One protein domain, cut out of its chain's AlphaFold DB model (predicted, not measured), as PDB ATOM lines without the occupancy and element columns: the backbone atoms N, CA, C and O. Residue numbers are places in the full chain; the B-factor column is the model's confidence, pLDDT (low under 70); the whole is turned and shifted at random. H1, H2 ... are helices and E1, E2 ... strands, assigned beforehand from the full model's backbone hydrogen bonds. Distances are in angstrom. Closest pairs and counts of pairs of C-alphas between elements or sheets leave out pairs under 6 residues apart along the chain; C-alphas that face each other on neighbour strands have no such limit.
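This is residues 2 to 33 and 96 to 131 of the 347 residues of an uncharacterized protein of Trypanosoma cruzi Dm28c (UniProt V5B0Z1). A small core is made of short strand stretches side by side, E1 beside E3, then residues 105 to 106, then residues 28 to 29 of E2; H1 lies near E1, H2 lies near the last residue of E3, and residues 111 to 118, with H3, stick out as an arm. The 68 printed residues hold three named helices and three named strands, in the order H1, E1, E2, H2, H3, E3. E1 and E3 form an antiparallel sheet. The class is mixed, with under half of the residues, 30, in named elements. The whole is only just compact, close to loose, with a radius of gyration of the C-alphas of 12.6 A and spans of 40 by 28 by 20 A.

H1, residues 2 to 10, begins at C-alpha (27.304, 4.523, -8.512) and is 12.5 A long. E1 is residues 14 to 16, and E2, residues 28 to 32, is 13.3 A long. H2 is residues 97 to 101 and H3 residues 111 to 114. E3, residues 127 to 130, is 10.5 A long and ends at C-alpha (24.881, -11.083, -6.734).

E1 and E3 are antiparallel at 152 degrees, with N 15 and O 129 2.9 A apart, within hydrogen-bond range. E2 pairs with no named strand; its residues 28 to 29 pair in parallel with residues 105 to 106, which pair antiparallel with 127 to 128 of E3. The closest C-alphas of H1 and E1, Ala 8 and Ile 14, are 5.6 A apart. Those of H2 and E3, Gln 100 and Phe 130, are 5.7 A apart. H1 and E2 are apart. In H1 and H2 every O i to N i+4 pair is within hydrogen-bond range; H3 is too short for such a pair.

Residues 34 to 95 are not printed, and C-alphas 33 and 96 are 28.4 A apart across this cut. The links E1 to E2 and H3 to E3 are long. The pLDDT is under 70 in residues 21 to 25 and 109 to 125.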
ATOM      1  N   HIS A   2      25.896   4.748  -8.903       87.75
ATOM      2  CA  HIS A   2      27.304   4.523  -8.512       87.75
ATOM      3  C   HIS A   2      27.511   4.282  -7.005       87.75
ATOM      4  O   HIS A   2      28.135   3.296  -6.633       87.75
ATOM      5  N   SER A   3      26.932   5.132  -6.148       89.44
ATOM      6  CA  SER A   3      27.009   4.964  -4.686       89.44
ATOM      7  C   SER A   3      26.434   3.622  -4.221       89.44
ATOM      8  O   SER A   3      27.037   2.971  -3.375       89.44
ATOM      9  N   TRP A   4      25.329   3.165  -4.821       92.75
ATOM     10  CA  TRP A   4      24.758   1.857  -4.503       92.75
ATOM     11  C   TRP A   4      25.716   0.716  -4.855       92.75
ATOM     12  O   TRP A   4      25.947  -0.153  -4.023       92.75
ATOM     13  N   VAL A   5      26.321   0.743  -6.051       92.94
ATOM     14  CA  VAL A   5      27.298  -0.276  -6.476       92.94
ATOM     15  C   VAL A   5      28.498  -0.309  -5.531       92.94
ATOM     16  O   VAL A   5      28.908  -1.390  -5.116       92.94
ATOM     17  N   THR A   6      29.040   0.855  -5.160       93.50
ATOM     18  CA  THR A   6      30.167   0.951  -4.220       93.50
ATOM     19  C   THR A   6      29.826   0.303  -2.881       93.50
ATOM     20  O   THR A   6      30.537  -0.601  -2.449       93.50
ATOM     21  N   HIS A   7      28.696   0.675  -2.272       94.50
ATOM     22  CA  HIS A   7      28.273   0.082  -1.003       94.50
ATOM     23  C   HIS A   7      27.962  -1.412  -1.124       94.50
ATOM     24  O   HIS A   7      28.339  -2.195  -0.259       94.50
ATOM     25  N   ALA A   8      27.333  -1.845  -2.217       94.88
ATOM     26  CA  ALA A   8      27.027  -3.253  -2.440       94.88
ATOM     27  C   ALA A   8      28.297  -4.115  -2.600       94.88
ATOM     28  O   ALA A   8      28.295  -5.277  -2.190       94.88
ATOM     29  N   LEU A   9      29.382  -3.566  -3.158       95.31
ATOM     30  CA  LEU A   9      30.692  -4.228  -3.210       95.31
ATOM     31  C   LEU A   9      31.351  -4.283  -1.823       95.31
ATOM     32  O   LEU A   9      31.847  -5.336  -1.425       95.31
ATOM     33  N   GLU A  10      31.326  -3.177  -1.072       95.94
ATOM     34  CA  GLU A  10      31.865  -3.099   0.297       95.94
ATOM     35  C   GLU A  10      31.184  -4.109   1.235       95.94
ATOM     36  O   GLU A  10      31.849  -4.810   2.000       95.94
ATOM     37  N   GLU A  11      29.861  -4.250   1.123       93.94
ATOM     38  CA  GLU A  11      29.054  -5.197   1.900       93.94
ATOM     39  C   GLU A  11      29.142  -6.649   1.395       93.94
ATOM     40  O   GLU A  11      28.507  -7.541   1.972       93.94
ATOM     41  N   ARG A  12      29.899  -6.907   0.317       94.81
ATOM     42  CA  ARG A  12      29.943  -8.200  -0.394       94.81
ATOM     43  C   ARG A  12      28.549  -8.719  -0.757       94.81
ATOM     44  O   ARG A  12      28.255  -9.911  -0.655       94.81
ATOM     45  N   TYR A  13      27.659  -7.805  -1.124       95.38
ATOM     46  CA  TYR A  13      26.337  -8.135  -1.634       95.38
ATOM     47  C   TYR A  13      26.399  -8.495  -3.122       95.38
ATOM     48  O   TYR A  13      25.699  -9.408  -3.572       95.38
ATOM     49  N   ILE A  14      27.291  -7.824  -3.856       95.88
ATOM     50  CA  ILE A  14      27.615  -8.098  -5.256       95.88
ATOM     51  C   ILE A  14      29.126  -8.277  -5.438       95.88
ATOM     52  O   ILE A  14      29.922  -7.852  -4.604       95.88
ATOM     53  N   GLU A  15      29.510  -8.853  -6.571       94.25
ATOM     54  CA  GLU A  15      30.892  -8.976  -7.034       94.25
ATOM     55  C   GLU A  15      31.023  -8.447  -8.462       94.25
ATOM     56  O   GLU A  15      30.110  -8.596  -9.275       94.25
ATOM     57  N   ALA A  16      32.167  -7.833  -8.771       91.69
ATOM     58  CA  ALA A  16      32.486  -7.402 -10.127       91.69
ATOM     59  C   ALA A  16      32.855  -8.605 -11.004       91.69
ATOM     60  O   ALA A  16      33.606  -9.485 -10.582       91.69
ATOM     61  N   LEU A  17      32.356  -8.617 -12.239       87.62
ATOM     62  CA  LEU A  17      32.704  -9.623 -13.235       87.62
ATOM     63  C   LEU A  17      33.863  -9.127 -14.108       87.62
ATOM     64  O   LEU A  17      33.897  -7.960 -14.496       87.62
ATOM     65  N   GLN A  18      34.802 -10.019 -14.442       76.06
ATOM     66  CA  GLN A  18      35.870  -9.732 -15.415       76.06
ATOM     67  C   GLN A  18      35.384  -9.829 -16.875       76.06
ATOM     68  O   GLN A  18      36.058  -9.348 -17.778       76.06
ATOM     69  N   GLY A  19      34.208 -10.422 -17.086       71.62
ATOM     70  CA  GLY A  19      33.520 -10.615 -18.361       71.62
ATOM     71  C   GLY A  19      32.196 -11.353 -18.123       71.62
ATOM     72  O   GLY A  19      31.950 -11.831 -17.015       71.62
ATOM     73  N   LEU A  20      31.331 -11.446 -19.135       71.44
ATOM     74  CA  LEU A  20      30.060 -12.188 -19.044       71.44
ATOM     75  C   LEU A  20      30.208 -13.694 -19.323       71.44
ATOM     76  O   LEU A  20      29.208 -14.413 -19.387       71.44
ATOM     77  N   ASP A  21      31.436 -14.181 -19.482       63.09
ATOM     78  CA  ASP A  21      31.717 -15.594 -19.709       63.09
ATOM     79  C   ASP A  21      31.171 -16.442 -18.548       63.09
ATOM     80  O   ASP A  21      31.448 -16.187 -17.375       63.09
ATOM     81  N   GLY A  22      30.353 -17.449 -18.870       60.84
ATOM     82  CA  GLY A  22      29.709 -18.322 -17.881       60.84
ATOM     83  C   GLY A  22      28.358 -17.837 -17.335       60.84
ATOM     84  O   GLY A  22      27.838 -18.453 -16.405       60.84
ATOM     85  N   THR A  23      27.779 -16.772 -17.903       61.25
ATOM     86  CA  THR A  23      26.398 -16.321 -17.610       61.25
ATOM     87  C   THR A  23      25.327 -17.011 -18.469       61.25
ATOM     88  O   THR A  23      24.155 -16.652 -18.395       61.25
ATOM     89  N   ASP A  24      25.708 -17.977 -19.315       62.03
ATOM     90  CA  ASP A  24      24.842 -18.677 -20.285       62.03
ATOM     91  C   ASP A  24      23.959 -17.740 -21.145       62.03
ATOM     92  O   ASP A  24      22.912 -18.133 -21.657       62.03
ATOM     93  N   GLY A  25      24.370 -16.474 -21.311       65.12
ATOM     94  CA  GLY A  25      23.607 -15.447 -22.031       65.12
ATOM     95  C   GLY A  25      22.403 -14.881 -21.265       65.12
ATOM     96  O   GLY A  25      21.615 -14.133 -21.844       65.12
ATOM     97  N   VAL A  26      22.249 -15.204 -19.977       77.44
ATOM     98  CA  VAL A  26      21.157 -14.733 -19.119       77.44
ATOM     99  C   VAL A  26      21.690 -13.705 -18.123       77.44
ATOM    100  O   VAL A  26      22.300 -14.042 -17.113       77.44
ATOM    101  N   TYR A  27      21.424 -12.431 -18.400       84.31
ATOM    102  CA  TYR A  27      21.713 -11.317 -17.499       84.31
ATOM    103  C   TYR A  27      20.530 -10.344 -17.458       84.31
ATOM    104  O   TYR A  27      19.742 -10.269 -18.406       84.31
ATOM    105  N   CYS A  28      20.397  -9.591 -16.366       87.81
ATOM    106  CA  CYS A  28      19.419  -8.506 -16.268       87.81
ATOM    107  C   CYS A  28      20.050  -7.127 -16.491       87.81
ATOM    108  O   CYS A  28      21.255  -6.927 -16.327       87.81
ATOM    109  N   MET A  29      19.217  -6.144 -16.828       88.69
ATOM    110  CA  MET A  29      19.614  -4.736 -16.834       88.69
ATOM    111  C   MET A  29      19.232  -4.087 -15.506       88.69
ATOM    112  O   MET A  29      18.091  -4.227 -15.060       88.69
ATOM    113  N   ALA A  30      20.168  -3.358 -14.902       91.88
ATOM    114  CA  ALA A  30      19.882  -2.494 -13.765       91.88
ATOM    115  C   ALA A  30      19.350  -1.134 -14.243       91.88
ATOM    116  O   ALA A  30      19.845  -0.565 -15.214       91.88
ATOM    117  N   TRP A  31      18.378  -0.578 -13.534       91.25
ATOM    118  CA  TRP A  31      17.792   0.734 -13.796       91.25
ATOM    119  C   TRP A  31      17.794   1.561 -12.520       91.25
ATOM    120  O   TRP A  31      17.590   1.030 -11.432       91.25
ATOM    121  N   GLU A  32      18.023   2.864 -12.653       91.06
ATOM    122  CA  GLU A  32      17.891   3.809 -11.546       91.06
ATOM    123  C   GLU A  32      16.490   4.415 -11.562       91.06
ATOM    124  O   GLU A  32      16.045   4.913 -12.595       91.06
ATOM    125  N   HIS A  33      15.793   4.358 -10.429       91.94
ATOM    126  CA  HIS A  33      14.460   4.930 -10.288       91.94
ATOM    127  C   HIS A  33      14.168   5.277  -8.824       91.94
ATOM    128  O   HIS A  33      14.187   4.411  -7.950       91.94
ATOM    129  N   SER A  96      23.675 -19.917  -4.048       92.00
ATOM    130  CA  SER A  96      24.585 -20.979  -4.494       92.00
ATOM    131  C   SER A  96      25.421 -20.511  -5.686       92.00
ATOM    132  O   SER A  96      24.982 -19.647  -6.441       92.00
ATOM    133  N   ASP A  97      26.574 -21.133  -5.937       89.44
ATOM    134  CA  ASP A  97      27.440 -20.780  -7.076       89.44
ATOM    135  C   ASP A  97      26.702 -20.801  -8.426       89.44
ATOM    136  O   ASP A  97      26.978 -20.013  -9.330       89.44
ATOM    137  N   GLN A  98      25.724 -21.698  -8.582       88.00
ATOM    138  CA  GLN A  98      24.868 -21.730  -9.765       88.00
ATOM    139  C   GLN A  98      23.923 -20.523  -9.821       88.00
ATOM    140  O   GLN A  98      23.825 -19.883 -10.865       88.00
ATOM    141  N   ALA A  99      23.258 -20.182  -8.717       89.88
ATOM    142  CA  ALA A  99      22.363 -19.029  -8.667       89.88
ATOM    143  C   ALA A  99      23.121 -17.696  -8.810       89.88
ATOM    144  O   ALA A  99      22.606 -16.776  -9.438       89.88
ATOM    145  N   GLN A 100      24.356 -17.609  -8.303       91.81
ATOM    146  CA  GLN A 100      25.237 -16.453  -8.495       91.81
ATOM    147  C   GLN A 100      25.626 -16.251  -9.968       91.81
ATOM    148  O   GLN A 100      25.733 -15.120 -10.428       91.81
ATOM    149  N   ARG A 101      25.816 -17.327 -10.743       87.38
ATOM    150  CA  ARG A 101      26.078 -17.216 -12.193       87.38
ATOM    151  C   ARG A 101      24.876 -16.675 -12.970       87.38
ATOM    152  O   ARG A 101      25.059 -15.923 -13.919       87.38
ATOM    153  N   LEU A 102      23.664 -17.013 -12.528       88.88
ATOM    154  CA  LEU A 102      22.402 -16.578 -13.143       88.88
ATOM    155  C   LEU A 102      21.888 -15.225 -12.624       88.88
ATOM    156  O   LEU A 102      20.861 -14.741 -13.093       88.88
ATOM    157  N   SER A 103      22.574 -14.617 -11.655       92.44
ATOM    158  CA  SER A 103      22.235 -13.302 -11.099       92.44
ATOM    159  C   SER A 103      23.069 -12.171 -11.710       92.44
ATOM    160  O   SER A 103      23.130 -11.070 -11.158       92.44
ATOM    161  N   ALA A 104      23.740 -12.437 -12.834       92.31
ATOM    162  CA  ALA A 104      24.537 -11.441 -13.523       92.31
ATOM    163  C   ALA A 104      23.672 -10.264 -13.992       92.31
ATOM    164  O   ALA A 104      22.564 -10.439 -14.507       92.31
ATOM    165  N   PHE A 105      24.196  -9.053 -13.838       92.25
ATOM    166  CA  PHE A 105      23.540  -7.837 -14.278       92.25
ATOM    167  C   PHE A 105      24.520  -6.837 -14.869       92.25
ATOM    168  O   PHE A 105      25.692  -6.767 -14.487       92.25
ATOM    169  N   LEU A 106      24.007  -6.039 -15.799       89.56
ATOM    170  CA  LEU A 106      24.736  -4.957 -16.437       89.56
ATOM    171  C   LEU A 106      24.190  -3.611 -15.984       89.56
ATOM    172  O   LEU A 106      22.978  -3.417 -15.840       89.56
ATOM    173  N   LEU A 107      25.100  -2.659 -15.811       85.50
ATOM    174  CA  LEU A 107      24.726  -1.258 -15.685       85.50
ATOM    175  C   LEU A 107      24.357  -0.701 -17.069       85.50
ATOM    176  O   LEU A 107      24.987  -1.072 -18.063       85.50
ATOM    177  N   PRO A 108      23.364   0.197 -17.159       76.25
ATOM    178  CA  PRO A 108      23.037   0.833 -18.420       76.25
ATOM    179  C   PRO A 108      24.224   1.708 -18.861       76.25
ATOM    180  O   PRO A 108      24.943   2.244 -18.007       76.25
ATOM    181  N   PRO A 109      24.442   1.885 -20.176       65.81
ATOM    182  CA  PRO A 109      25.457   2.808 -20.663       65.81
ATOM    183  C   PRO A 109      25.216   4.208 -20.082       65.81
ATOM    184  O   PRO A 109      24.067   4.637 -19.948       65.81
ATOM    185  N   ALA A 110      26.283   4.944 -19.762       57.97
ATOM    186  CA  ALA A 110      26.150   6.330 -19.315       57.97
ATOM    187  C   ALA A 110      25.334   7.149 -20.339       57.97
ATOM    188  O   ALA A 110      25.492   6.968 -21.547       57.97
ATOM    189  N   ALA A 111      24.490   8.073 -19.867       48.72
ATOM    190  CA  ALA A 111      23.518   8.821 -20.681       48.72
ATOM    191  C   ALA A 111      24.102   9.509 -21.940       48.72
ATOM    192  O   ALA A 111      23.382   9.728 -22.916       48.72
ATOM    193  N   ASN A 112      25.407   9.799 -21.957       41.00
ATOM    194  CA  ASN A 112      26.103  10.381 -23.109       41.00
ATOM    195  C   ASN A 112      26.327   9.393 -24.272       41.00
ATOM    196  O   ASN A 112      26.450   9.835 -25.410       41.00
ATOM    197  N   ALA A 113      26.328   8.079 -24.029       43.56
ATOM    198  CA  ALA A 113      26.461   7.063 -25.078       43.56
ATOM    199  C   ALA A 113      25.130   6.807 -25.814       43.56
ATOM    200  O   ALA A 113      25.114   6.580 -27.023       43.56
ATOM    201  N   CYS A 114      23.996   6.932 -25.114       42.41
ATOM    202  CA  CYS A 114      22.660   6.712 -25.682       42.41
ATOM    203  C   CYS A 114      22.165   7.862 -26.579       42.41
ATOM    204  O   CYS A 114      21.292   7.638 -27.416       42.41
ATOM    205  N   ARG A 115      22.716   9.083 -26.452       40.91
ATOM    206  CA  ARG A 115      22.329  10.237 -27.294       40.91
ATOM    207  C   ARG A 115      22.744  10.102 -28.763       40.91
ATOM    208  O   ARG A 115      22.116  10.726 -29.609       40.91
ATOM    209  N   ASN A 116      23.740   9.271 -29.072       36.56
ATOM    210  CA  ASN A 116      24.290   9.152 -30.426       36.56
ATOM    211  C   ASN A 116      23.825   7.902 -31.189       36.56
ATOM    212  O   ASN A 116      24.372   7.604 -32.245       36.56
ATOM    213  N   GLY A 117      22.850   7.141 -30.673       38.91
ATOM    214  CA  GLY A 117      22.344   5.939 -31.353       38.91
ATOM    215  C   GLY A 117      23.397   4.844 -31.588       38.91
ATOM    216  O   GLY A 117      23.131   3.878 -32.303       38.91
ATOM    217  N   ALA A 118      24.587   4.974 -30.994       41.16
ATOM    218  CA  ALA A 118      25.654   3.998 -31.106       41.16
ATOM    219  C   ALA A 118      25.291   2.769 -30.266       41.16
ATOM    220  O   ALA A 118      25.033   2.871 -29.065       41.16
ATOM    221  N   ARG A 119      25.259   1.594 -30.903       47.19
ATOM    222  CA  ARG A 119      25.215   0.315 -30.192       47.19
ATOM    223  C   ARG A 119      26.525   0.183 -29.416       47.19
ATOM    224  O   ARG A 119      27.554  -0.101 -30.017       47.19
ATOM    225  N   VAL A 120      26.486   0.427 -28.109       50.19
ATOM    226  CA  VAL A 120      27.613   0.122 -27.218       50.19
ATOM    227  C   VAL A 120      27.790  -1.392 -27.228       50.19
ATOM    228  O   VAL A 120      26.819  -2.125 -27.012       50.19
ATOM    229  N   ALA A 121      28.996  -1.863 -27.544       51.75
ATOM    230  CA  ALA A 121      29.302  -3.283 -27.483       51.75
ATOM    231  C   ALA A 121      29.105  -3.768 -26.039       51.75
ATOM    232  O   ALA A 121      29.522  -3.103 -25.094       51.75
ATOM    233  N   VAL A 122      28.462  -4.924 -25.857       53.38
ATOM    234  CA  VAL A 122      28.211  -5.509 -24.523       53.38
ATOM    235  C   VAL A 122      29.523  -5.712 -23.745       53.38
ATOM    236  O   VAL A 122      29.532  -5.619 -22.522       53.38
ATOM    237  N   GLU A 123      30.636  -5.887 -24.460       50.50
ATOM    238  CA  GLU A 123      32.006  -6.007 -23.944       50.50
ATOM    239  C   GLU A 123      32.518  -4.746 -23.215       50.50
ATOM    240  O   GLU A 123      33.424  -4.842 -22.392       50.50
ATOM    241  N   GLU A 124      31.923  -3.571 -23.455       53.94
ATOM    242  CA  GLU A 124      32.287  -2.313 -22.780       53.94
ATOM    243  C   GLU A 124      31.452  -2.042 -21.512       53.94
ATOM    244  O   GLU A 124      31.709  -1.082 -20.777       53.94
ATOM    245  N   LEU A 125      30.437  -2.870 -21.230       66.38
ATOM    246  CA  LEU A 125      29.549  -2.695 -20.082       66.38
ATOM    247  C   LEU A 125      30.109  -3.397 -18.843       66.38
ATOM    248  O   LEU A 125      30.443  -4.579 -18.856       66.38
ATOM    249  N   ARG A 126      30.168  -2.667 -17.722       76.31
ATOM    250  CA  ARG A 126      30.584  -3.235 -16.434       76.31
ATOM    251  C   ARG A 126      29.510  -4.185 -15.913       76.31
ATOM    252  O   ARG A 126      28.403  -3.748 -15.590       76.31
ATOM    253  N   GLY A 127      29.868  -5.463 -15.828       88.06
ATOM    254  CA  GLY A 127      29.030  -6.521 -15.284       88.06
ATOM    255  C   GLY A 127      29.306  -6.804 -13.814       88.06
ATOM    256  O   GLY A 127      30.433  -6.688 -13.327       88.06
ATOM    257  N   TYR A 128      28.257  -7.209 -13.118       93.06
ATOM    258  CA  TYR A 128      28.292  -7.610 -11.719       93.06
ATOM    259  C   TYR A 128      27.434  -8.856 -11.536       93.06
ATOM    260  O   TYR A 128      26.573  -9.146 -12.361       93.06
ATOM    261  N   ARG A 129      27.638  -9.582 -10.444       93.62
ATOM    262  CA  ARG A 129      26.744 -10.660 -10.009       93.62
ATOM    263  C   ARG A 129      26.390 -10.497  -8.547       93.62
ATOM    264  O   ARG A 129      27.153  -9.902  -7.789       93.62
ATOM    265  N   PHE A 130      25.261 -11.053  -8.138       95.50
ATOM    266  CA  PHE A 130      24.881 -11.083  -6.734       95.50
ATOM    267  C   PHE A 130      25.498 -12.279  -6.009       95.50
ATOM    268  O   PHE A 130      25.506 -13.383  -6.547       95.50
ATOM    269  N   VAL A 131      25.929 -12.060  -4.765       95.88
ATOM    270  CA  VAL A 131      26.357 -13.108  -3.816       95.88
ATOM    271  C   VAL A 131      25.206 -13.509  -2.885       95.88
ATOM    272  O   VAL A 131      25.116 -14.651  -2.434       95.88
TER     273      VAL A 131